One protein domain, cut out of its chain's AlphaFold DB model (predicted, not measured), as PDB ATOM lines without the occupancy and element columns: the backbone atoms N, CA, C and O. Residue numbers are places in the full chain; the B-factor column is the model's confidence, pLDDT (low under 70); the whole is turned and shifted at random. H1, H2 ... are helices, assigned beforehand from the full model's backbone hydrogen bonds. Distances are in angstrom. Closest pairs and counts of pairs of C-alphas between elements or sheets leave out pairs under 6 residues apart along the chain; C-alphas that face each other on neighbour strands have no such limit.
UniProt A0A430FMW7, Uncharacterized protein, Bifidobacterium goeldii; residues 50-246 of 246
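AT A GLANCE: This is residues 50 to 246 of the 246 residues of an uncharacterized protein of Bifidobacterium goeldii (UniProt A0A430FMW7). H2, the longest helix, folds back along H1 as a hairpin; a shorter hairpin, H3 and H4, packs on part of H1, making a rod. The printed part has 197 residues and four named helices: all helix. It is only just extended, close to loose: radius of gyration of the C-alphas 24.8 A, spans 93 by 26 by 25 A.

HOW THE PARTS SIT: H2, residues 104 to 152, touches H1, residues 53 to 98, opposite ways at a shallow tilt of 18 degrees, C-alphas 121 and 78 closest at 4.9 A. H4, residues 207 to 244, touches residues 54 to 74 of H1 alone, C-alphas 225 and 58 closest at 5.7 A. H3, residues 175 to 201, and H4 form a hairpin. In H2, 43 of 45 O i to N i+4 pairs are within hydrogen-bond range.

IN THESE COORDINATES: C-alpha 53 is at (348.633, 328.478, 448.247), C-alpha 244 at (351.370, 325.191, 470.562). H2 is 71.6 A from first to last C-alpha.

THE WHOLE: The printed part has no cut; the link H2 to H3 is long; residues 129 to 172, for instance, are under pLDDT 70.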
ATOM      1  N   PRO A  50     350.880 330.170 452.991       64.31
ATOM      2  CA  PRO A  50     350.096 331.380 452.795       64.31
ATOM      3  C   PRO A  50     348.700 331.046 452.246       64.31
ATOM      4  O   PRO A  50     348.531 330.113 451.463       64.31
ATOM      5  N   GLY A  51     347.681 331.827 452.619       61.97
ATOM      6  CA  GLY A  51     346.269 331.492 452.361       61.97
ATOM      7  C   GLY A  51     345.863 331.319 450.886       61.97
ATOM      8  O   GLY A  51     344.831 330.700 450.611       61.97
ATOM      9  N   TRP A  52     346.677 331.825 449.952       64.06
ATOM     10  CA  TRP A  52     346.516 331.687 448.498       64.06
ATOM     11  C   TRP A  52     347.084 330.377 447.930       64.06
ATOM     12  O   TRP A  52     346.778 330.022 446.795       64.06
ATOM     13  N   PHE A  53     347.879 329.642 448.707       69.00
ATOM     14  CA  PHE A  53     348.633 328.478 448.247       69.00
ATOM     15  C   PHE A  53     347.736 327.312 447.810       69.00
ATOM     16  O   PHE A  53     347.808 326.860 446.669       69.00
ATOM     17  N   TYR A  54     346.843 326.858 448.694       68.25
ATOM     18  CA  TYR A  54     345.913 325.768 448.390       68.25
ATOM     19  C   TYR A  54     344.935 326.107 447.251       68.25
ATOM     20  O   TYR A  54     344.771 325.274 446.359       68.25
ATOM     21  N   PRO A  55     344.346 327.322 447.196       66.62
ATOM     22  CA  PRO A  55     343.589 327.766 446.026       66.62
ATOM     23  C   PRO A  55     344.385 327.743 444.713       66.62
ATOM     24  O   PRO A  55     343.836 327.362 443.685       66.62
ATOM     25  N   ALA A  56     345.670 328.114 444.728       66.06
ATOM     26  CA  ALA A  56     346.503 328.111 443.524       66.06
ATOM     27  C   ALA A  56     346.778 326.690 443.003       66.06
ATOM     28  O   ALA A  56     346.676 326.449 441.801       66.06
ATOM     29  N   ILE A  57     347.060 325.735 443.899       70.12
ATOM     30  CA  ILE A  57     347.199 324.314 443.537       70.12
ATOM     31  C   ILE A  57     345.891 323.769 442.967       70.12
ATOM     32  O   ILE A  57     345.902 323.096 441.937       70.12
ATOM     33  N   ALA A  58     344.770 324.086 443.617       68.38
ATOM     34  CA  ALA A  58     343.455 323.669 443.160       68.38
ATOM     35  C   ALA A  58     343.165 324.179 441.742       68.38
ATOM     36  O   ALA A  58     342.812 323.394 440.869       68.38
ATOM     37  N   LEU A  59     343.385 325.471 441.482       67.12
ATOM     38  CA  LEU A  59     343.178 326.060 440.159       67.12
ATOM     39  C   LEU A  59     344.065 325.415 439.089       67.12
ATOM     40  O   LEU A  59     343.564 325.070 438.022       67.12
ATOM     41  N   LEU A  60     345.356 325.207 439.371       71.06
ATOM     42  CA  LEU A  60     346.275 324.552 438.432       71.06
ATOM     43  C   LEU A  60     345.808 323.140 438.057       71.06
ATOM     44  O   LEU A  60     345.854 322.768 436.885       71.06
ATOM     45  N   ALA A  61     345.325 322.373 439.034       69.94
ATOM     46  CA  ALA A  61     344.807 321.034 438.792       69.94
ATOM     47  C   ALA A  61     343.489 321.057 437.992       69.94
ATOM     48  O   ALA A  61     343.370 320.301 437.031       69.94
ATOM     49  N   ILE A  62     342.558 321.983 438.286       69.31
ATOM     50  CA  ILE A  62     341.327 322.177 437.488       69.31
ATOM     51  C   ILE A  62     341.667 322.451 436.024       69.31
ATOM     52  O   ILE A  62     341.116 321.809 435.134       69.31
ATOM     53  N   PHE A  63     342.560 323.408 435.757       68.00
ATOM     54  CA  PHE A  63     342.902 323.778 434.383       68.00
ATOM     55  C   PHE A  63     343.585 322.636 433.629       68.00
ATOM     56  O   PHE A  63     343.314 322.447 432.442       68.00
ATOM     57  N   SER A  64     344.426 321.859 434.315       70.44
ATOM     58  CA  SER A  64     345.067 320.675 433.740       70.44
ATOM     59  C   SER A  64     344.040 319.599 433.364       70.44
ATOM     60  O   SER A  64     344.031 319.137 432.221       70.44
ATOM     61  N   ASP A  65     343.147 319.237 434.289       69.06
ATOM     62  CA  ASP A  65     342.143 318.183 434.080       69.06
ATOM     63  C   ASP A  65     341.118 318.587 433.008       69.06
ATOM     64  O   ASP A  65     340.806 317.809 432.100       69.06
ATOM     65  N   LEU A  66     340.631 319.832 433.063       70.00
ATOM     66  CA  LEU A  66     339.658 320.355 432.105       70.00
ATOM     67  C   LEU A  66     340.254 320.453 430.696       70.00
ATOM     68  O   LEU A  66     339.600 320.079 429.721       70.00
ATOM     69  N   GLY A  67     341.498 320.928 430.591       69.00
ATOM     70  CA  GLY A  67     342.220 321.004 429.324       69.00
ATOM     71  C   GLY A  67     342.392 319.624 428.694       69.00
ATOM     72  O   GLY A  67     342.065 319.441 427.522       69.00
ATOM     73  N   TYR A  68     342.823 318.638 429.484       71.19
ATOM     74  CA  TYR A  68     342.979 317.260 429.016       71.19
ATOM     75  C   TYR A  68     341.657 316.656 428.520       71.19
ATOM     76  O   TYR A  68     341.621 316.061 427.439       71.19
ATOM     77  N   LEU A  69     340.568 316.831 429.279       70.75
ATOM     78  CA  LEU A  69     339.259 316.304 428.901       70.75
ATOM     79  C   LEU A  69     338.751 316.944 427.605       70.75
ATOM     80  O   LEU A  69     338.372 316.226 426.683       70.75
ATOM     81  N   ILE A  70     338.750 318.278 427.520       70.06
ATOM     82  CA  ILE A  70     338.226 318.998 426.350       70.06
ATOM     83  C   ILE A  70     339.002 318.605 425.090       70.06
ATOM     84  O   ILE A  70     338.386 318.311 424.064       70.06
ATOM     85  N   GLY A  71     340.333 318.545 425.171       73.44
ATOM     86  CA  GLY A  71     341.161 318.124 424.043       73.44
ATOM     87  C   GLY A  71     340.899 316.672 423.623       73.44
ATOM     88  O   GLY A  71     340.762 316.388 422.430       73.44
ATOM     89  N   SER A  72     340.736 315.761 424.590       74.06
ATOM     90  CA  SER A  72     340.418 314.352 424.325       74.06
ATOM     91  C   SER A  72     339.054 314.194 423.642       74.06
ATOM     92  O   SER A  72     338.952 313.559 422.593       74.06
ATOM     93  N   LEU A  73     338.011 314.842 424.170       72.62
ATOM     94  CA  LEU A  73     336.660 314.780 423.604       72.62
ATOM     95  C   LEU A  73     336.592 315.415 422.207       72.62
ATOM     96  O   LEU A  73     335.941 314.869 421.317       72.62
ATOM     97  N   TYR A  74     337.296 316.529 421.986       76.50
ATOM     98  CA  TYR A  74     337.378 317.167 420.671       76.50
ATOM     99  C   TYR A  74     338.112 316.292 419.643       76.50
ATOM    100  O   TYR A  74     337.685 316.197 418.487       76.50
ATOM    101  N   THR A  75     339.176 315.603 420.065       79.94
ATOM    102  CA  THR A  75     339.903 314.637 419.227       79.94
ATOM    103  C   THR A  75     339.003 313.470 418.833       79.94
ATOM    104  O   THR A  75     338.924 313.136 417.650       79.94
ATOM    105  N   THR A  76     338.263 312.907 419.789       79.31
ATOM    106  CA  THR A  76     337.301 311.819 419.554       79.31
ATOM    107  C   THR A  76     336.187 312.237 418.597       79.31
ATOM    108  O   THR A  76     335.891 311.516 417.646       79.31
ATOM    109  N   LEU A  77     335.601 313.423 418.783       80.50
ATOM    110  CA  LEU A  77     334.546 313.928 417.901       80.50
ATOM    111  C   LEU A  77     335.057 314.154 416.469       80.50
ATOM    112  O   LEU A  77     334.398 313.769 415.501       80.50
ATOM    113  N   SER A  78     336.254 314.727 416.328       81.75
ATOM    114  CA  SER A  78     336.884 314.956 415.022       81.75
ATOM    115  C   SER A  78     337.228 313.641 414.316       81.75
ATOM    116  O   SER A  78     337.029 313.517 413.108       81.75
ATOM    117  N   TRP A  79     337.687 312.640 415.073       83.56
ATOM    118  CA  TRP A  79     337.945 311.290 414.574       83.56
ATOM    119  C   TRP A  79     336.671 310.597 414.089       83.56
ATOM    120  O   TRP A  79     336.637 310.116 412.959       83.56
ATOM    121  N   ASN A  80     335.613 310.597 414.904       82.94
ATOM    122  CA  ASN A  80     334.337 309.973 414.551       82.94
ATOM    123  C   ASN A  80     333.769 310.578 413.266       82.94
ATOM    124  O   ASN A  80     333.386 309.849 412.357       82.94
ATOM    125  N   ARG A  81     333.798 311.910 413.144       83.38
ATOM    126  CA  ARG A  81     333.346 312.601 411.931       83.38
ATOM    127  C   ARG A  81     334.151 312.197 410.695       83.38
ATOM    128  O   ARG A  81     333.565 311.977 409.637       83.38
ATOM    129  N   PHE A  82     335.476 312.123 410.819       85.06
ATOM    130  CA  PHE A  82     336.343 311.693 409.725       85.06
ATOM    131  C   PHE A  82     336.050 310.242 409.314       85.06
ATOM    132  O   PHE A  82     335.857 309.986 408.129       85.06
ATOM    133  N   GLN A  83     335.941 309.326 410.280       86.12
ATOM    134  CA  GLN A  83     335.629 307.915 410.034       86.12
ATOM    135  C   GLN A  83     334.266 307.720 409.366       86.12
ATOM    136  O   GLN A  83     334.176 306.984 408.387       86.12
ATOM    137  N   THR A  84     333.218 308.406 409.833       86.25
ATOM    138  CA  THR A  84     331.881 308.314 409.224       86.25
ATOM    139  C   THR A  84     331.896 308.777 407.770       86.25
ATOM    140  O   THR A  84     331.450 308.041 406.896       86.25
ATOM    141  N   LEU A  85     332.469 309.952 407.485       86.12
ATOM    142  CA  LEU A  85     332.547 310.471 406.114       86.12
ATOM    143  C   LEU A  85     333.403 309.584 405.204       86.12
ATOM    144  O   LEU A  85     333.082 309.418 404.029       86.12
ATOM    145  N   GLN A  86     334.485 309.014 405.737       86.56
ATOM    146  CA  GLN A  86     335.333 308.087 404.994       86.56
ATOM    147  C   GLN A  86     334.600 306.775 404.679       86.56
ATOM    148  O   GLN A  86     334.698 306.296 403.554       86.56
ATOM    149  N   SER A  87     333.854 306.222 405.638       88.31
ATOM    150  CA  SER A  87     333.044 305.014 405.436       88.31
ATOM    151  C   SER A  87     331.957 305.249 404.393       88.31
ATOM    152  O   SER A  87     331.861 304.484 403.442       88.31
ATOM    153  N   GLU A  88     331.202 306.346 404.505       87.81
ATOM    154  CA  GLU A  88     330.170 306.693 403.520       87.81
ATOM    155  C   GLU A  88     330.754 306.855 402.113       87.81
ATOM    156  O   GLU A  88     330.153 306.413 401.136       87.81
ATOM    157  N   TYR A  89     331.930 307.477 401.999       85.56
ATOM    158  CA  TYR A  89     332.619 307.613 400.721       85.56
ATOM    159  C   TYR A  89     332.979 306.249 400.114       85.56
ATOM    160  O   TYR A  89     332.717 306.025 398.931       85.56
ATOM    161  N   ILE A  90     333.533 305.331 400.915       87.75
ATOM    162  CA  ILE A  90     333.892 303.973 400.476       87.75
ATOM    163  C   ILE A  90     332.641 303.195 400.052       87.75
ATOM    164  O   ILE A  90     332.609 302.686 398.933       87.75
ATOM    165  N   ASP A  91     331.584 303.195 400.867       89.94
ATOM    166  CA  ASP A  91     330.328 302.493 400.565       89.94
ATOM    167  C   ASP A  91     329.713 302.978 399.238       89.94
ATOM    168  O   ASP A  91     329.180 302.198 398.444       89.94
ATOM    169  N   LYS A  92     329.791 304.288 398.965       85.19
ATOM    170  CA  LYS A  92     329.299 304.877 397.711       85.19
ATOM    171  C   LYS A  92     330.151 304.487 396.510       85.19
ATOM    172  O   LYS A  92     329.585 304.246 395.443       85.19
ATOM    173  N   LEU A  93     331.473 304.420 396.666       87.25
ATOM    174  CA  LEU A  93     332.366 303.939 395.611       87.25
ATOM    175  C   LEU A  93     332.097 302.467 395.282       87.25
ATOM    176  O   LEU A  93     331.963 302.136 394.107       87.25
ATOM    177  N   GLU A  94     331.953 301.612 396.296       87.50
ATOM    178  CA  GLU A  94     331.648 300.187 396.112       87.50
ATOM    179  C   GLU A  94     330.290 299.979 395.425       87.50
ATOM    180  O   GLU A  94     330.169 299.168 394.506       87.50
ATOM    181  N   ALA A  95     329.271 300.759 395.803       86.62
ATOM    182  CA  ALA A  95     327.962 300.707 395.157       86.62
ATOM    183  C   ALA A  95     328.004 301.164 393.687       86.62
ATOM    184  O   ALA A  95     327.300 300.600 392.846       86.62
ATOM    185  N   ALA A  96     328.813 302.179 393.364       84.56
ATOM    186  CA  ALA A  96     328.968 302.663 391.995       84.56
ATOM    187  C   ALA A  96     329.725 301.671 391.109       84.56
ATOM    188  O   ALA A  96     329.303 301.454 389.970       84.56
ATOM    189  N   ASP A  97     330.776 301.046 391.646       87.38
ATOM    190  CA  ASP A  97     331.544 299.989 390.984       87.38
ATOM    191  C   ASP A  97     330.662 298.763 390.699       87.38
ATOM    192  O   ASP A  97     330.568 298.310 389.557       87.38
ATOM    193  N   ALA A  98     329.884 298.315 391.692       88.44
ATOM    194  CA  ALA A  98     328.915 297.230 391.525       88.44
ATOM    195  C   ALA A  98     327.825 297.543 390.479       88.44
ATOM    196  O   ALA A  98     327.320 296.636 389.814       88.44
ATOM    197  N   ALA A  99     327.461 298.819 390.319       86.75
ATOM    198  CA  ALA A  99     326.502 299.286 389.318       86.75
ATOM    199  C   ALA A  99     327.138 299.610 387.949       86.75
ATOM    200  O   ALA A  99     326.410 299.942 387.011       86.75
ATOM    201  N   GLY A 100     328.469 299.544 387.817       84.31
ATOM    202  CA  GLY A 100     329.199 299.922 386.601       84.31
ATOM    203  C   GLY A 100     329.060 301.402 386.220       84.31
ATOM    204  O   GLY A 100     329.077 301.744 385.036       84.31
ATOM    205  N   THR A 101     328.874 302.284 387.205       81.81
ATOM    206  CA  THR A 101     328.675 303.732 387.006       81.81
ATOM    207  C   THR A 101     329.943 304.527 387.338       81.81
ATOM    208  O   THR A 101     330.780 304.074 388.112       81.81
ATOM    209  N   SER A 102     330.121 305.715 386.738       83.31
ATOM    210  CA  SER A 102     331.312 306.550 386.990       83.31
ATOM    211  C   SER A 102     331.373 307.024 388.447       83.31
ATOM    212  O   SER A 102     330.389 307.518 389.006       83.31
ATOM    213  N   THR A 103     332.565 306.934 389.031       85.00
ATOM    214  CA  THR A 103     332.883 307.368 390.396       85.00
ATOM    215  C   THR A 103     333.285 308.844 390.486       85.00
ATOM    216  O   THR A 103     333.376 309.380 391.592       85.00
ATOM    217  N   ASP A 104     333.451 309.544 389.357       83.38
ATOM    218  CA  ASP A 104     333.948 310.931 389.315       83.38
ATOM    219  C   ASP A 104     333.017 311.903 390.052       83.38
ATOM    220  O   ASP A 104     333.458 312.813 390.755       83.38
ATOM    221  N   SER A 105     331.705 311.680 389.937       79.44
ATOM    222  CA  SER A 105     330.698 312.488 390.636       79.44
ATOM    223  C   SER A 105     330.716 312.262 392.153       79.44
ATOM    224  O   SER A 105     330.458 313.190 392.916       79.44
ATOM    225  N   ILE A 106     331.081 311.057 392.599       77.44
ATOM    226  CA  ILE A 106     331.179 310.688 394.016       77.44
ATOM    227  C   ILE A 106     332.443 311.296 394.616       77.44
ATOM    228  O   ILE A 106     332.374 311.920 395.675       77.44
ATOM    229  N   ALA A 107     333.574 311.202 393.910       79.50
ATOM    230  CA  ALA A 107     334.807 311.879 394.299       79.50
ATOM    231  C   ALA A 107     334.577 313.393 394.440       79.50
ATOM    232  O   ALA A 107     334.881 313.959 395.486       79.50
ATOM    233  N   ALA A 108     333.929 314.040 393.467       81.19
ATOM    234  CA  ALA A 108     333.646 315.477 393.527       81.19
ATOM    235  C   ALA A 108     332.789 315.897 394.744       81.19
ATOM    236  O   ALA A 108     332.974 316.991 395.277       81.19
ATOM    237  N   ILE A 109     331.870 315.037 395.199       80.62
ATOM    238  CA  ILE A 109     331.007 315.303 396.360       80.62
ATOM    239  C   ILE A 109     331.767 315.120 397.683       80.62
ATOM    240  O   ILE A 109     331.564 315.902 398.613       80.62
ATOM    241  N   TYR A 110     332.637 314.109 397.779       82.12
ATOM    242  CA  TYR A 110     333.245 313.692 399.048       82.12
ATOM    243  C   TYR A 110     334.679 314.198 399.280       82.12
ATOM    244  O   TYR A 110     335.105 314.278 400.434       82.12
ATOM    245  N   ASP A 111     335.412 314.619 398.245       80.81
ATOM    246  CA  ASP A 111     336.823 315.027 398.374       80.81
ATOM    247  C   ASP A 111     336.997 316.264 399.286       80.81
ATOM    248  O   ASP A 111     337.827 316.295 400.201       80.81
ATOM    249  N   SER A 112     336.123 317.264 399.131       83.50
ATOM    250  CA  SER A 112     336.089 318.464 399.984       83.50
ATOM    251  C   SER A 112     335.706 318.177 401.452       83.50
ATOM    252  O   SER A 112     336.469 318.539 402.353       83.50
ATOM    253  N   PRO A 113     334.583 317.498 401.767       83.25
ATOM    254  CA  PRO A 113     334.219 317.227 403.158       83.25
ATOM    255  C   PRO A 113     335.173 316.252 403.867       83.25
ATOM    256  O   PRO A 113     335.451 316.454 405.052       83.25
ATOM    257  N   VAL A 114     335.721 315.240 403.179       83.88
ATOM    258  CA  VAL A 114     336.695 314.302 403.771       83.88
ATOM    259  C   VAL A 114     338.020 315.008 404.070       83.88
ATOM    260  O   VAL A 114     338.566 314.848 405.166       83.88
ATOM    261  N   SER A 115     338.526 315.834 403.148       79.12
ATOM    262  CA  SER A 115     339.754 316.610 403.379       79.12
ATOM    263  C   SER A 115     339.590 317.639 404.505       79.12
ATOM    264  O   SER A 115     340.467 317.748 405.370       79.12
ATOM    265  N   ALA A 116     338.441 318.318 404.578       80.06
ATOM    266  CA  ALA A 116     338.115 319.230 405.673       80.06
ATOM    267  C   ALA A 116     338.041 318.506 407.031       80.06
ATOM    268  O   ALA A 116     338.629 318.975 408.010       80.06
ATOM    269  N   ALA A 117     337.383 317.342 407.100       79.56
ATOM    270  CA  ALA A 117     337.306 316.537 408.321       79.56
ATOM    271  C   ALA A 117     338.685 316.012 408.757       79.56
ATOM    272  O   ALA A 117     339.026 316.070 409.940       79.56
ATOM    273  N   LYS A 118     339.525 315.587 407.805       78.38
ATOM    274  CA  LYS A 118     340.911 315.177 408.075       78.38
ATOM    275  C   LYS A 118     341.753 316.327 408.627       78.38
ATOM    276  O   LYS A 118     342.520 316.130 409.567       78.38
ATOM    277  N   SER A 119     341.600 317.534 408.079       76.12
ATOM    278  CA  SER A 119     342.277 318.730 408.595       76.12
ATOM    279  C   SER A 119     341.835 319.068 410.021       76.12
ATOM    280  O   SER A 119     342.676 319.420 410.847       76.12
ATOM    281  N   GLN A 120     340.539 318.941 410.328       78.44
ATOM    282  CA  GLN A 120     340.014 319.138 411.685       78.44
ATOM    283  C   GLN A 120     340.579 318.105 412.665       78.44
ATOM    284  O   GLN A 120     341.010 318.476 413.753       78.44
ATOM    285  N   TRP A 121     340.656 316.834 412.266       79.31
ATOM    286  CA  TRP A 121     341.283 315.789 413.075       79.31
ATOM    287  C   TRP A 121     342.775 316.052 413.322       79.31
ATOM    288  O   TRP A 121     343.219 316.012 414.468       79.31
ATOM    289  N   ASN A 122     343.540 316.409 412.287       77.31
ATOM    290  CA  ASN A 122     344.959 316.753 412.437       77.31
ATOM    291  C   ASN A 122     345.167 317.941 413.388       77.31
ATOM    292  O   ASN A 122     346.072 317.917 414.225       77.31
ATOM    293  N   PHE A 123     344.320 318.969 413.281       73.88
ATOM    294  CA  PHE A 123     344.332 320.104 414.199       73.88
ATOM    295  C   PHE A 123     344.017 319.667 415.635       73.88
ATOM    296  O   PHE A 123     344.759 320.026 416.546       73.88
ATOM    297  N   ALA A 124     342.987 318.835 415.830       75.25
ATOM    298  CA  ALA A 124     342.605 318.303 417.137       75.25
ATOM    299  C   ALA A 124     343.762 317.547 417.813       75.25
ATOM    300  O   ALA A 124     344.098 317.821 418.969       75.25
ATOM    301  N   VAL A 125     344.441 316.672 417.065       74.06
ATOM    302  CA  VAL A 125     345.620 315.935 417.540       74.06
ATOM    303  C   VAL A 125     346.754 316.891 417.923       74.06
ATOM    304  O   VAL A 125     347.326 316.764 419.004       74.06
ATOM    305  N   ALA A 126     347.058 317.889 417.087       71.38
ATOM    306  CA  ALA A 126     348.095 318.876 417.391       71.38
ATOM    307  C   ALA A 126     347.772 319.683 418.664       71.38
ATOM    308  O   ALA A 126     348.644 319.877 419.516       71.38
ATOM    309  N   THR A 127     346.515 320.098 418.843       70.50
ATOM    310  CA  THR A 127     346.075 320.786 420.066       70.50
ATOM    311  C   THR A 127     346.132 319.891 421.302       70.50
ATOM    312  O   THR A 127     346.488 320.376 422.374       70.50
ATOM    313  N   GLN A 128     345.879 318.585 421.165       72.12
ATOM    314  CA  GLN A 128     346.011 317.625 422.263       72.12
ATOM    315  C   GLN A 128     347.457 317.553 422.774       72.12
ATOM    316  O   GLN A 128     347.688 317.615 423.982       72.12
ATOM    317  N   PHE A 129     348.445 317.515 421.874       69.50
ATOM    318  CA  PHE A 129     349.860 317.552 422.262       69.50
ATOM    319  C   PHE A 129     350.257 318.873 422.935       69.50
ATOM    320  O   PHE A 129     351.017 318.864 423.906       69.50
ATOM    321  N   ALA A 130     349.724 320.006 422.468       68.56
ATOM    322  CA  ALA A 130     349.956 321.298 423.113       68.56
ATOM    323  C   ALA A 130     349.384 321.328 424.543       68.56
ATOM    324  O   ALA A 130     350.050 321.789 425.472       68.56
ATOM    325  N   LEU A 131     348.187 320.771 424.746       69.44
ATOM    326  CA  LEU A 131     347.570 320.641 426.067       69.44
ATOM    327  C   LEU A 131     348.371 319.712 426.988       69.44
ATOM    328  O   LEU A 131     348.531 320.023 428.167       69.44
ATOM    329  N   TRP A 132     348.951 318.629 426.462       65.75
ATOM    330  CA  TRP A 132     349.854 317.762 427.230       65.75
ATOM    331  C   TRP A 132     351.112 318.501 427.687       65.75
ATOM    332  O   TRP A 132     351.537 318.336 428.831       65.75
ATOM    333  N   ALA A 133     351.690 319.349 426.834       67.06
ATOM    334  CA  ALA A 133     352.841 320.167 427.209       67.06
ATOM    335  C   ALA A 133     352.495 321.151 428.344       67.06
ATOM    336  O   ALA A 133     353.267 321.293 429.294       67.06
ATOM    337  N   VAL A 134     351.313 321.777 428.292       67.19
ATOM    338  CA  VAL A 134     350.819 322.670 429.356       67.19
ATOM    339  C   VAL A 134     350.537 321.906 430.653       67.19
ATOM    340  O   VAL A 134     350.902 322.380 431.732       67.19
ATOM    341  N   ALA A 135     349.943 320.714 430.575       65.25
ATOM    342  CA  ALA A 135     349.726 319.854 431.738       65.25
ATOM    343  C   ALA A 135     351.062 319.450 432.390       65.25
ATOM    344  O   ALA A 135     351.228 319.594 433.599       65.25
ATOM    345  N   LEU A 136     352.059 319.045 431.594       66.62
ATOM    346  CA  LEU A 136     353.406 318.725 432.084       66.62
ATOM    347  C   LEU A 136     354.093 319.932 432.736       66.62
ATOM    348  O   LEU A 136     354.687 319.796 433.807       66.62
ATOM    349  N   ALA A 137     353.982 321.120 432.135       65.75
ATOM    350  CA  ALA A 137     354.489 322.355 432.729       65.75
ATOM    351  C   ALA A 137     353.784 322.681 434.059       65.75
ATOM    352  O   ALA A 137     354.439 323.058 435.030       65.75
ATOM    353  N   SER A 138     352.469 322.467 434.137       65.38
ATOM    354  CA  SER A 138     351.684 322.675 435.360       65.38
ATOM    355  C   SER A 138     352.083 321.692 436.464       65.38
ATOM    356  O   SER A 138     352.246 322.094 437.615       65.38
ATOM    357  N   ILE A 139     352.341 320.427 436.116       64.62
ATOM    358  CA  ILE A 139     352.893 319.421 437.036       64.62
ATOM    359  C   ILE A 139     354.285 319.842 437.520       64.62
ATOM    360  O   ILE A 139     354.584 319.715 438.706       64.62
ATOM    361  N   ALA A 140     355.138 320.384 436.648       63.09
ATOM    362  CA  ALA A 140     356.456 320.875 437.044       63.09
ATOM    363  C   ALA A 140     356.362 322.048 438.038       63.09
ATOM    364  O   ALA A 140     357.065 322.047 439.052       63.09
ATOM    365  N   VAL A 141     355.459 323.007 437.798       65.69
ATOM    366  CA  VAL A 141     355.170 324.109 438.734       65.69
ATOM    367  C   VAL A 141     354.650 323.563 440.062       65.69
ATOM    368  O   VAL A 141     355.139 323.958 441.121       65.69
ATOM    369  N   LEU A 142     353.732 322.599 440.020       68.19
ATOM    370  CA  LEU A 142     353.215 321.930 441.208       68.19
ATOM    371  C   LEU A 142     354.346 321.253 441.996       68.19
ATOM    372  O   LEU A 142     354.476 321.489 443.194       68.19
ATOM    373  N   ILE A 143     355.239 320.509 441.338       62.56
ATOM    374  CA  ILE A 143     356.426 319.903 441.965       62.56
ATOM    375  C   ILE A 143     357.338 320.971 442.586       62.56
ATOM    376  O   ILE A 143     357.869 320.761 443.677       62.56
ATOM    377  N   MET A 144     357.529 322.125 441.945       63.47
ATOM    378  CA  MET A 144     358.316 323.218 442.529       63.47
ATOM    379  C   MET A 144     357.656 323.805 443.783       63.47
ATOM    380  O   MET A 144     358.343 324.005 444.787       63.47
ATOM    381  N   MET A 145     356.338 324.013 443.765       64.62
ATOM    382  CA  MET A 145     355.570 324.466 444.934       64.62
ATOM    383  C   MET A 145     355.647 323.450 446.081       64.62
ATOM    384  O   MET A 145     355.850 323.817 447.236       64.62
ATOM    385  N   ILE A 146     355.581 322.162 445.754       62.84
ATOM    386  CA  ILE A 146     355.755 321.040 446.683       62.84
ATOM    387  C   ILE A 146     357.153 321.051 447.314       62.84
ATOM    388  O   ILE A 146     357.287 320.941 448.533       62.84
ATOM    389  N   ARG A 147     358.206 321.208 446.503       60.94
ATOM    390  CA  ARG A 147     359.598 321.271 446.987       60.94
ATOM    391  C   ARG A 147     359.848 322.499 447.856       60.94
ATOM    392  O   ARG A 147     360.683 322.459 448.755       60.94
ATOM    393  N   TRP A 148     359.139 323.595 447.597       61.84
ATOM    394  CA  TRP A 148     359.168 324.758 448.473       61.84
ATOM    395  C   TRP A 148     358.577 324.433 449.855       61.84
ATOM    396  O   TRP A 148     359.214 324.766 450.853       61.84
ATOM    397  N   ILE A 149     357.460 323.692 449.933       62.69
ATOM    398  CA  ILE A 149     356.870 323.242 451.210       62.69
ATOM    399  C   ILE A 149     357.818 322.326 451.994       62.69
ATOM    400  O   ILE A 149     357.986 322.496 453.202       62.69
ATOM    401  N   THR A 150     358.421 321.324 451.347       57.41
ATOM    402  CA  THR A 150     359.293 320.372 452.060       57.41
ATOM    403  C   THR A 150     360.500 321.079 452.673       57.41
ATOM    404  O   THR A 150     360.868 320.797 453.815       57.41
ATOM    405  N   ARG A 151     361.052 322.063 451.952       57.00
ATOM    406  CA  ARG A 151     362.154 322.910 452.423       57.00
ATOM    407  C   ARG A 151     361.729 323.896 453.511       57.00
ATOM    408  O   ARG A 151     362.470 324.052 454.479       57.00
ATOM    409  N   SER A 152     360.568 324.543 453.394       55.41
ATOM    410  CA  SER A 152     360.088 325.492 454.413       55.41
ATOM    411  C   SER A 152     359.732 324.800 455.732       55.41
ATOM    412  O   SER A 152     359.985 325.358 456.799       55.41
ATOM    413  N   ARG A 153     359.252 323.550 455.672       54.91
ATOM    414  CA  ARG A 153     358.897 322.723 456.840       54.91
ATOM    415  C   ARG A 153     360.078 321.959 457.464       54.91
ATOM    416  O   ARG A 153     359.872 321.226 458.427       54.91
ATOM    417  N   GLY A 154     361.305 322.114 456.950       52.09
ATOM    418  CA  GLY A 154     362.513 321.484 457.509       52.09
ATOM    419  C   GLY A 154     362.515 319.950 457.451       52.09
ATOM    420  O   GLY A 154     363.243 319.302 458.203       52.09
ATOM    421  N   LEU A 155     361.690 319.356 456.584       51.62
ATOM    422  CA  LEU A 155     361.640 317.910 456.405       51.62
ATOM    423  C   LEU A 155     362.817 317.469 455.523       51.62
ATOM    424  O   LEU A 155     363.075 318.103 454.498       51.62
ATOM    425  N   PRO A 156     363.535 316.384 455.876       44.41
ATOM    426  CA  PRO A 156     364.572 315.849 455.007       44.41
ATOM    427  C   PRO A 156     363.955 315.465 453.660       44.41
ATOM    428  O   PRO A 156     362.884 314.855 453.629       44.41
ATOM    429  N   ASP A 157     364.658 315.815 452.579       45.69
ATOM    430  CA  ASP A 157     364.335 315.567 451.165       45.69
ATOM    431  C   ASP A 157     364.317 314.041 450.896       45.69
ATOM    432  O   ASP A 157     365.188 313.463 450.251       45.69
ATOM    433  N   ARG A 158     363.365 313.319 451.496       43.12
ATOM    434  CA  ARG A 158     363.159 311.888 451.267       43.12
ATOM    435  C   ARG A 158     362.388 311.783 449.959       43.12
ATOM    436  O   ARG A 158     361.208 312.109 449.935       43.12
ATOM    437  N   GLY A 159     363.086 311.389 448.893       37.25
ATOM    438  CA  GLY A 159     362.696 311.412 447.473       37.25
ATOM    439  C   GLY A 159     361.430 310.653 447.042       37.25
ATOM    440  O   GLY A 159     361.463 309.942 446.044       37.25
ATOM    441  N   GLY A 160     360.312 310.806 447.749       39.47
ATOM    442  CA  GLY A 160     358.990 310.358 447.324       39.47
ATOM    443  C   GLY A 160     358.254 311.480 446.602       39.47
ATOM    444  O   GLY A 160     357.628 312.331 447.232       39.47
ATOM    445  N   LEU A 161     358.334 311.491 445.274       40.34
ATOM    446  CA  LEU A 161     357.408 312.245 444.432       40.34
ATOM    447  C   LEU A 161     356.035 311.540 444.534       40.34
ATOM    448  O   LEU A 161     355.894 310.451 443.993       40.34
ATOM    449  N   TRP A 162     355.052 312.146 445.219       38.97
ATOM    450  CA  TRP A 162     353.629 311.724 445.362       38.97
ATOM    451  C   TRP A 162     353.215 310.798 446.540       38.97
ATOM    452  O   TRP A 162     354.038 310.128 447.160       38.97
ATOM    453  N   PRO A 163     351.917 310.780 446.925       42.75
ATOM    454  CA  PRO A 163     351.241 311.717 447.822       42.75
ATOM    455  C   PRO A 163     351.237 311.227 449.287       42.75
ATOM    456  O   PRO A 163     350.264 311.415 450.005       42.75
ATOM    457  N   GLY A 164     352.299 310.567 449.755       35.59
ATOM    458  CA  GLY A 164     352.365 310.111 451.155       35.59
ATOM    459  C   GLY A 164     352.704 311.214 452.168       35.59
ATOM    460  O   GLY A 164     352.363 311.101 453.343       35.59
ATOM    461  N   GLY A 165     353.388 312.274 451.722       36.22
ATOM    462  CA  GLY A 165     353.894 313.354 452.584       36.22
ATOM    463  C   GLY A 165     353.360 314.747 452.258       36.22
ATOM    464  O   GLY A 165     353.831 315.720 452.838       36.22
ATOM    465  N   LEU A 166     352.425 314.851 451.309       41.78
ATOM    466  CA  LEU A 166     352.047 316.126 450.700       41.78
ATOM    467  C   LEU A 166     350.738 316.704 451.196       41.78
ATOM    468  O   LEU A 166     350.646 317.913 451.361       41.78
ATOM    469  N   THR A 167     349.762 315.846 451.469       48.88
ATOM    470  CA  THR A 167     348.481 316.298 452.000       48.88
ATOM    471  C   THR A 167     348.594 316.755 453.448       48.88
ATOM    472  O   THR A 167     347.796 317.524 453.947       48.88
ATOM    473  N   PHE A 168     349.622 316.293 454.155       51.22
ATOM    474  CA  PHE A 168     349.807 316.596 455.559       51.22
ATOM    475  C   PHE A 168     351.303 316.657 455.839       51.22
ATOM    476  O   PHE A 168     351.949 315.641 456.088       51.22
ATOM    477  N   GLY A 169     351.888 317.855 455.772       49.66
ATOM    478  CA  GLY A 169     353.328 318.055 456.004       49.66
ATOM    479  C   GLY A 169     353.776 317.797 457.446       49.66
ATOM    480  O   GLY A 169     354.925 318.051 457.787       49.66
ATOM    481  N   ILE A 170     352.886 317.297 458.301       59.22
ATOM    482  CA  ILE A 170     353.163 316.848 459.660       59.22
ATOM    483  C   ILE A 170     352.496 315.484 459.817       59.22
ATOM    484  O   ILE A 170     351.364 315.296 459.393       59.22
ATOM    485  N   ARG A 171     353.182 314.516 460.440       64.50
ATOM    486  CA  ARG A 171     352.548 313.234 460.782       64.50
ATOM    487  C   ARG A 171     351.376 313.474 461.739       64.50
ATOM    488  O   ARG A 171     351.561 314.203 462.716       64.50
ATOM    489  N   PRO A 172     350.219 312.827 461.533       67.44
ATOM    490  CA  PRO A 172     349.057 313.051 462.377       67.44
ATOM    491  C   PRO A 172     349.371 312.673 463.829       67.44
ATOM    492  O   PRO A 172     349.764 311.541 464.120       67.44
ATOM    493  N   ARG A 173     349.211 313.636 464.742       71.31
ATOM    494  CA  ARG A 173     349.552 313.476 466.168       71.31
ATOM    495  C   ARG A 173     348.365 313.049 467.028       71.31
ATOM    496  O   ARG A 173     348.557 312.484 468.096       71.31
ATOM    497  N   ASN A 174     347.142 313.270 466.551       80.00
ATOM    498  CA  ASN A 174     345.907 312.935 467.260       80.00
ATOM    499  C   ASN A 174     344.912 312.186 466.346       80.00
ATOM    500  O   ASN A 174     345.150 311.997 465.148       80.00
ATOM    501  N   ALA A 175     343.817 311.692 466.931       82.31
ATOM    502  CA  ALA A 175     342.785 310.952 466.201       82.31
ATOM    503  C   ALA A 175     342.061 311.825 465.158       82.31
ATOM    504  O   ALA A 175     341.770 311.343 464.068       82.31
ATOM    505  N   ALA A 176     341.848 313.113 465.451       81.19
ATOM    506  CA  ALA A 176     341.199 314.059 464.541       81.19
ATOM    507  C   ALA A 176     342.010 314.284 463.250       81.19
ATOM    508  O   ALA A 176     341.458 314.227 462.155       81.19
ATOM    509  N   MET A 177     343.333 314.442 463.362       76.88
ATOM    510  CA  MET A 177     344.243 314.543 462.217       76.88
ATOM    511  C   MET A 177     344.247 313.249 461.390       76.88
ATOM    512  O   MET A 177     344.205 313.306 460.164       76.88
ATOM    513  N   ARG A 178     344.248 312.069 462.033       77.75
ATOM    514  CA  ARG A 178     344.142 310.784 461.312       77.75
ATOM    515  C   ARG A 178     342.819 310.658 460.561       77.75
ATOM    516  O   ARG A 178     342.824 310.215 459.417       77.75
ATOM    517  N   ALA A 179     341.715 311.063 461.185       82.38
ATOM    518  CA  ALA A 179     340.400 311.041 460.559       82.38
ATOM    519  C   ALA A 179     340.360 311.952 459.324       82.38
ATOM    520  O   ALA A 179     340.023 311.470 458.250       82.38
ATOM    521  N   LEU A 180     340.800 313.212 459.436       82.19
ATOM    522  CA  LEU A 180     340.881 314.134 458.291       82.19
ATOM    523  C   LEU A 180     341.746 313.575 457.160       82.19
ATOM    524  O   LEU A 180     341.370 313.677 455.994       82.19
ATOM    525  N   GLN A 181     342.865 312.933 457.500       75.75
ATOM    526  CA  GLN A 181     343.733 312.320 456.505       75.75
ATOM    527  C   GLN A 181     343.071 311.172 455.749       75.75
ATOM    528  O   GLN A 181     343.153 311.120 454.521       75.75
ATOM    529  N   ILE A 182     342.388 310.280 456.461       80.25
ATOM    530  CA  ILE A 182     341.644 309.180 455.845       80.25
ATOM    531  C   ILE A 182     340.503 309.730 454.982       80.25
ATOM    532  O   ILE A 182     340.371 309.322 453.830       80.25
ATOM    533  N   THR A 183     339.726 310.691 455.491       85.06
ATOM    534  CA  THR A 183     338.622 311.308 454.741       85.06
ATOM    535  C   THR A 183     339.126 311.964 453.458       85.06
ATOM    536  O   THR A 183     338.496 311.805 452.414       85.06
ATOM    537  N   MET A 184     340.284 312.635 453.495       80.56
ATOM    538  CA  MET A 184     340.871 313.234 452.299       80.56
ATOM    539  C   MET A 184     341.229 312.187 451.245       80.56
ATOM    540  O   MET A 184     340.889 312.354 450.077       80.56
ATOM    541  N   TYR A 185     341.867 311.086 451.643       76.31
ATOM    542  CA  TYR A 185     342.211 310.018 450.703       76.31
ATOM    543  C   TYR A 185     340.981 309.307 450.141       76.31
ATOM    544  O   TYR A 185     340.937 309.041 448.941       76.31
ATOM    545  N   CYS A 186     339.967 309.045 450.968       80.81
ATOM    546  CA  CYS A 186     338.703 308.476 450.506       80.81
ATOM    547  C   CYS A 186     338.003 309.408 449.510       80.81
ATOM    548  O   CYS A 186     337.548 308.952 448.464       80.81
ATOM    549  N   GLY A 187     337.959 310.710 449.803       80.19
ATOM    550  CA  GLY A 187     337.394 311.703 448.893       80.19
ATOM    551  C   GLY A 187     338.168 311.788 447.574       80.19
ATOM    552  O   GLY A 187     337.551 311.836 446.514       80.19
ATOM    553  N   PHE A 188     339.503 311.719 447.620       78.69
ATOM    554  CA  PHE A 188     340.332 311.737 446.412       78.69
ATOM    555  C   PHE A 188     340.084 310.496 445.559       78.69
ATOM    556  O   PHE A 188     339.880 310.602 444.353       78.69
ATOM    557  N   ALA A 189     340.049 309.318 446.185       71.56
ATOM    558  CA  ALA A 189     339.745 308.070 445.498       71.56
ATOM    559  C   ALA A 189     338.352 308.109 444.853       71.56
ATOM    560  O   ALA A 189     338.203 307.697 443.704       71.56
ATOM    561  N   ALA A 190     337.352 308.660 445.550       81.75
ATOM    562  CA  ALA A 190     336.009 308.845 445.009       81.75
ATOM    563  C   ALA A 190     335.991 309.823 443.821       81.75
ATOM    564  O   ALA A 190     335.360 309.529 442.808       81.75
ATOM    565  N   TYR A 191     336.716 310.943 443.905       81.69
ATOM    566  CA  TYR A 191     336.851 311.905 442.807       81.69
ATOM    567  C   TYR A 191     337.527 311.286 441.574       81.69
ATOM    568  O   TYR A 191     337.029 311.434 440.457       81.69
ATOM    569  N   VAL A 192     338.623 310.548 441.765       73.25
ATOM    570  CA  VAL A 192     339.326 309.860 440.673       73.25
ATOM    571  C   VAL A 192     338.432 308.792 440.046       73.25
ATOM    572  O   VAL A 192     338.307 308.747 438.824       73.25
ATOM    573  N   ALA A 193     337.763 307.971 440.860       72.94
ATOM    574  CA  ALA A 193     336.832 306.956 440.371       72.94
ATOM    575  C   ALA A 193     335.672 307.582 439.582       72.94
ATOM    576  O   ALA A 193     335.352 307.106 438.493       72.94
ATOM    577  N   PHE A 194     335.093 308.677 440.089       84.69
ATOM    578  CA  PHE A 194     334.064 309.437 439.385       84.69
ATOM    579  C   PHE A 194     334.583 309.985 438.056       84.69
ATOM    580  O   PHE A 194     333.912 309.839 437.043       84.69
ATOM    581  N   THR A 195     335.779 310.572 438.038       74.75
ATOM    582  CA  THR A 195     336.368 311.157 436.827       74.75
ATOM    583  C   THR A 195     336.615 310.094 435.763       74.75
ATOM    584  O   THR A 195     336.227 310.288 434.614       74.75
ATOM    585  N   ILE A 196     337.194 308.949 436.142       72.25
ATOM    586  CA  ILE A 196     337.405 307.813 435.234       72.25
ATOM    587  C   ILE A 196     336.066 307.333 434.678       72.25
ATOM    588  O   ILE A 196     335.920 307.227 433.463       72.25
ATOM    589  N   TRP A 197     335.086 307.093 435.552       83.00
ATOM    590  CA  TRP A 197     333.756 306.639 435.156       83.00
ATOM    591  C   TRP A 197     333.044 307.642 434.234       83.00
ATOM    592  O   TRP A 197     332.504 307.257 433.196       83.00
ATOM    593  N   TRP A 198     333.079 308.934 434.563       82.38
ATOM    594  CA  TRP A 198     332.479 310.008 433.771       82.38
ATOM    595  C   TRP A 198     333.116 310.075 432.380       82.38
ATOM    596  O   TRP A 198     332.410 310.063 431.375       82.38
ATOM    597  N   CYS A 199     334.449 310.041 432.309       70.75
ATOM    598  CA  CYS A 199     335.176 310.065 431.042       70.75
ATOM    599  C   CYS A 199     334.946 308.802 430.203       70.75
ATOM    600  O   CYS A 199     334.843 308.905 428.986       70.75
ATOM    601  N   SER A 200     334.844 307.620 430.823       69.50
ATOM    602  CA  SER A 200     334.615 306.367 430.090       69.50
ATOM    603  C   SER A 200     333.194 306.234 429.547       69.50
ATOM    604  O   SER A 200     332.968 305.481 428.606       69.50
ATOM    605  N   THR A 201     332.230 306.929 430.152       76.62
ATOM    606  CA  THR A 201     330.809 306.808 429.789       76.62
ATOM    607  C   THR A 201     330.407 307.802 428.697       76.62
ATOM    608  O   THR A 201     329.441 307.572 427.971       76.62
ATOM    609  N   ILE A 202     331.138 308.907 428.546       73.81
ATOM    610  CA  ILE A 202     330.797 309.960 427.585       73.81
ATOM    611  C   ILE A 202     331.472 309.666 426.245       73.81
ATOM    612  O   ILE A 202     332.684 309.792 426.098       73.81
ATOM    613  N   SER A 203     330.659 309.335 425.244       68.62
ATOM    614  CA  SER A 203     331.039 309.336 423.828       68.62
ATOM    615  C   SER A 203     330.286 310.466 423.131       68.62
ATOM    616  O   SER A 203     329.180 310.240 422.646       68.62
ATOM    617  N   PRO A 204     330.809 311.704 423.143       68.75
ATOM    618  CA  PRO A 204     330.080 312.822 422.577       68.75
ATOM    619  C   PRO A 204     330.116 312.744 421.049       68.75
ATOM    620  O   PRO A 204     331.176 312.629 420.427       68.75
ATOM    621  N   HIS A 205     328.942 312.849 420.450       68.50
ATOM    622  CA  HIS A 205     328.728 312.954 419.014       68.50
ATOM    623  C   HIS A 205     328.479 314.404 418.589       68.50
ATOM    624  O   HIS A 205     328.612 314.729 417.407       68.50
ATOM    625  N   THR A 206     328.165 315.293 419.539       71.25
ATOM    626  CA  THR A 206     327.919 316.717 419.276       71.25
ATOM    627  C   THR A 206     328.786 317.649 420.138       71.25
ATOM    628  O   THR A 206     329.165 317.298 421.258       71.25
ATOM    629  N   PRO A 207     329.084 318.879 419.670       69.12
ATOM    630  CA  PRO A 207     329.783 319.885 420.477       69.12
ATOM    631  C   PRO A 207     329.054 320.246 421.782       69.12
ATOM    632  O   PRO A 207     329.694 320.553 422.787       69.12
ATOM    633  N   GLU A 208     327.720 320.192 421.793       72.81
ATOM    634  CA  GLU A 208     326.915 320.461 422.990       72.81
ATOM    635  C   GLU A 208     327.128 319.404 424.078       72.81
ATOM    636  O   GLU A 208     327.222 319.739 425.261       72.81
ATOM    637  N   GLU A 209     327.257 318.132 423.693       75.56
ATOM    638  CA  GLU A 209     327.576 317.037 424.615       75.56
ATOM    639  C   GLU A 209     328.972 317.197 425.219       75.56
ATOM    640  O   GLU A 209     329.137 316.968 426.417       75.56
ATOM    641  N   ILE A 210     329.948 317.682 424.440       71.38
ATOM    642  CA  ILE A 210     331.279 318.042 424.957       71.38
ATOM    643  C   ILE A 210     331.156 319.147 426.009       71.38
ATOM    644  O   ILE A 210     331.740 319.040 427.087       71.38
ATOM    645  N   GLY A 211     330.368 320.191 425.729       66.56
ATOM    646  CA  GLY A 211     330.136 321.288 426.671       66.56
ATOM    647  C   GLY A 211     329.516 320.812 427.988       66.56
ATOM    648  O   GLY A 211     329.981 321.189 429.064       66.56
ATOM    649  N   ARG A 212     328.509 319.932 427.923       75.25
ATOM    650  CA  ARG A 212     327.873 319.340 429.116       75.25
ATOM    651  C   ARG A 212     328.824 318.418 429.881       75.25
ATOM    652  O   ARG A 212     328.865 318.479 431.109       75.25
ATOM    653  N   ALA A 213     329.616 317.612 429.173       77.19
ATOM    654  CA  ALA A 213     330.627 316.735 429.760       77.19
ATOM    655  C   ALA A 213     331.700 317.527 430.519       77.19
ATOM    656  O   ALA A 213     332.005 317.208 431.673       77.19
ATOM    657  N   ALA A 214     332.220 318.586 429.890       72.94
ATOM    658  CA  ALA A 214     333.212 319.482 430.470       72.94
ATOM    659  C   ALA A 214     332.653 320.250 431.675       72.94
ATOM    660  O   ALA A 214     333.326 320.349 432.698       72.94
ATOM    661  N   LEU A 215     331.409 320.735 431.596       76.62
ATOM    662  CA  LEU A 215     330.741 321.396 432.719       76.62
ATOM    663  C   LEU A 215     330.547 320.443 433.909       76.62
ATOM    664  O   LEU A 215     330.804 320.830 435.048       76.62
ATOM    665  N   GLY A 216     330.135 319.198 433.656       78.69
ATOM    666  CA  GLY A 216     329.992 318.177 434.697       78.69
ATOM    667  C   GLY A 216     331.311 317.897 435.420       78.69
ATOM    668  O   GLY A 216     331.350 317.899 436.652       78.69
ATOM    669  N   LEU A 217     332.408 317.744 434.667       78.69
ATOM    670  CA  LEU A 217     333.731 317.547 435.262       78.69
ATOM    671  C   LEU A 217     334.215 318.799 436.006       78.69
ATOM    672  O   LEU A 217     334.772 318.668 437.094       78.69
ATOM    673  N   LEU A 218     333.968 320.001 435.475       76.31
ATOM    674  CA  LEU A 218     334.299 321.260 436.149       76.31
ATOM    675  C   LEU A 218     333.606 321.354 437.511       76.31
ATOM    676  O   LEU A 218     334.250 321.676 438.504       76.31
ATOM    677  N   LEU A 219     332.309 321.048 437.574       80.25
ATOM    678  CA  LEU A 219     331.550 321.074 438.823       80.25
ATOM    679  C   LEU A 219     332.073 320.032 439.821       80.25
ATOM    680  O   LEU A 219     332.299 320.374 440.982       80.25
ATOM    681  N   ALA A 220     332.325 318.798 439.376       81.25
ATOM    682  CA  ALA A 220     332.895 317.749 440.223       81.25
ATOM    683  C   ALA A 220     334.289 318.125 440.752       81.25
ATOM    684  O   ALA A 220     334.569 317.957 441.941       81.25
ATOM    685  N   SER A 221     335.124 318.707 439.889       78.50
ATOM    686  CA  SER A 221     336.438 319.246 440.240       78.50
ATOM    687  C   SER A 221     336.297 320.339 441.294       78.50
ATOM    688  O   SER A 221     336.890 320.239 442.361       78.50
ATOM    689  N   CYS A 222     335.453 321.348 441.061       77.00
ATOM    690  CA  CYS A 222     335.198 322.426 442.018       77.00
ATOM    691  C   CYS A 222     334.771 321.893 443.393       77.00
ATOM    692  O   CYS A 222     335.303 322.343 444.406       77.00
ATOM    693  N   VAL A 223     333.860 320.915 443.442       83.12
ATOM    694  CA  VAL A 223     333.425 320.284 444.699       83.12
ATOM    695  C   VAL A 223     334.593 319.582 445.397       83.12
ATOM    696  O   VAL A 223     334.817 319.814 446.588       83.12
ATOM    697  N   TRP A 224     335.366 318.776 444.664       82.56
ATOM    698  CA  TRP A 224     336.557 318.112 445.195       82.56
ATOM    699  C   TRP A 224     337.583 319.116 445.734       82.56
ATOM    700  O   TRP A 224     338.098 318.943 446.836       82.56
ATOM    701  N   PHE A 225     337.841 320.204 445.011       77.81
ATOM    702  CA  PHE A 225     338.815 321.210 445.418       77.81
ATOM    703  C   PHE A 225     338.366 322.035 446.620       77.81
ATOM    704  O   PHE A 225     339.184 322.307 447.497       77.81
ATOM    705  N   ILE A 226     337.084 322.398 446.711       79.56
ATOM    706  CA  ILE A 226     336.531 323.033 447.917       79.56
ATOM    707  C   ILE A 226     336.745 322.112 449.120       79.56
ATOM    708  O   ILE A 226     337.234 322.558 450.161       79.56
ATOM    709  N   PHE A 227     336.435 320.823 448.962       81.44
ATOM    710  CA  PHE A 227     336.645 319.822 450.000       81.44
ATOM    711  C   PHE A 227     338.133 319.665 450.372       81.44
ATOM    712  O   PHE A 227     338.468 319.671 451.558       81.44
ATOM    713  N   PHE A 228     339.032 319.595 449.386       80.31
ATOM    714  CA  PHE A 228     340.484 319.528 449.580       80.31
ATOM    715  C   PHE A 228     341.005 320.742 450.358       80.31
ATOM    716  O   PHE A 228     341.614 320.581 451.413       80.31
ATOM    717  N   VAL A 229     340.701 321.961 449.897       78.38
ATOM    718  CA  VAL A 229     341.145 323.207 450.543       78.38
ATOM    719  C   VAL A 229     340.620 323.297 451.978       78.38
ATOM    720  O   VAL A 229     341.361 323.700 452.876       78.38
ATOM    721  N   ALA A 230     339.359 322.927 452.218       80.06
ATOM    722  CA  ALA A 230     338.776 322.934 453.558       80.06
ATOM    723  C   ALA A 230     339.455 321.920 454.496       80.06
ATOM    724  O   ALA A 230     339.731 322.236 455.658       80.06
ATOM    725  N   THR A 231     339.751 320.722 453.989       79.50
ATOM    726  CA  THR A 231     340.363 319.633 454.763       79.50
ATOM    727  C   THR A 231     341.824 319.933 455.097       79.50
ATOM    728  O   THR A 231     342.226 319.774 456.249       79.50
ATOM    729  N   GLU A 232     342.591 320.449 454.134       76.31
ATOM    730  CA  GLU A 232     343.966 320.930 454.328       76.31
ATOM    731  C   GLU A 232     344.038 322.045 455.373       76.31
ATOM    732  O   GLU A 232     344.779 321.933 456.349       76.31
ATOM    733  N   ARG A 233     343.206 323.089 455.232       76.00
ATOM    734  CA  ARG A 233     343.165 324.199 456.201       76.00
ATOM    735  C   ARG A 233     342.830 323.716 457.610       76.00
ATOM    736  O   ARG A 233     343.503 324.090 458.564       76.00
ATOM    737  N   SER A 234     341.827 322.845 457.733       81.50
ATOM    738  CA  SER A 234     341.427 322.273 459.025       81.50
ATOM    739  C   SER A 234     342.548 321.444 459.655       81.50
ATOM    740  O   SER A 234     342.721 321.444 460.876       81.50
ATOM    741  N   TYR A 235     343.320 320.732 458.835       76.44
ATOM    742  CA  TYR A 235     344.449 319.958 459.320       76.44
ATOM    743  C   TYR A 235     345.610 320.839 459.770       76.44
ATOM    744  O   TYR A 235     346.165 320.588 460.839       76.44
ATOM    745  N   ASP A 236     345.964 321.864 458.995       73.06
ATOM    746  CA  ASP A 236     347.011 322.819 459.365       73.06
ATOM    747  C   ASP A 236     346.657 323.544 460.677       73.06
ATOM    748  O   ASP A 236     347.517 323.686 461.549       73.06
ATOM    749  N   ASP A 237     345.386 323.903 460.883       77.88
ATOM    750  CA  ASP A 237     344.911 324.492 462.141       77.88
ATOM    751  C   ASP A 237     345.061 323.530 463.330       77.88
ATOM    752  O   ASP A 237     345.509 323.928 464.412       77.88
ATOM    753  N   LEU A 238     344.718 322.251 463.150       78.50
ATOM    754  CA  LEU A 238     344.916 321.227 464.182       78.50
ATOM    755  C   LEU A 238     346.398 320.968 464.452       78.50
ATOM    756  O   LEU A 238     346.789 320.794 465.607       78.50
ATOM    757  N   ALA A 239     347.226 320.956 463.409       71.94
ATOM    758  CA  ALA A 239     348.663 320.779 463.531       71.94
ATOM    759  C   ALA A 239     349.304 321.955 464.279       71.94
ATOM    760  O   ALA A 239     350.146 321.737 465.151       71.94
ATOM    761  N   ARG A 240     348.856 323.184 463.997       71.25
ATOM    762  CA  ARG A 240     349.268 324.395 464.713       71.25
ATOM    763  C   ARG A 240     348.889 324.316 466.191       71.25
ATOM    764  O   ARG A 240     349.757 324.512 467.036       71.25
ATOM    765  N   LYS A 241     347.636 323.981 466.518       76.62
ATOM    766  CA  LYS A 241     347.193 323.816 467.918       76.62
ATOM    767  C   LYS A 241     348.021 322.756 468.647       76.62
ATOM    768  O   LYS A 241     348.575 323.037 469.703       76.62
ATOM    769  N   ALA A 242     348.220 321.595 468.026       70.75
ATOM    770  CA  ALA A 242     349.013 320.508 468.596       70.75
ATOM    771  C   ALA A 242     350.511 320.838 468.757       70.75
ATOM    772  O   ALA A 242     351.200 320.173 469.525       70.75
ATOM    773  N   LEU A 243     351.047 321.812 468.014       67.00
ATOM    774  CA  LEU A 243     352.410 322.316 468.205       67.00
ATOM    775  C   LEU A 243     352.493 323.361 469.320       67.00
ATOM    776  O   LEU A 243     353.522 323.434 469.978       67.00
ATOM    777  N   LEU A 244     351.437 324.151 469.529       66.81
ATOM    778  CA  LEU A 244     351.370 325.191 470.562       66.81
ATOM    779  C   LEU A 244     350.983 324.655 471.954       66.81
ATOM    780  O   LEU A 244     351.257 325.323 472.951       66.81
ATOM    781  N   GLU A 245     350.350 323.482 472.024       65.25
ATOM    782  CA  GLU A 245     349.968 322.794 473.270       65.25
ATOM    783  C   GLU A 245     351.107 321.967 473.905       65.25
ATOM    784  O   GLU A 245     350.964 321.525 475.043       65.25
ATOM    785  N   ILE A 246     352.228 321.775 473.195       52.69
ATOM    786  CA  ILE A 246     353.481 321.178 473.708       52.69
ATOM    787  C   ILE A 246     354.394 322.293 474.231       52.69
ATOM    788  O   ILE A 246     355.028 322.063 475.281       52.69
TER     789      ILE A 246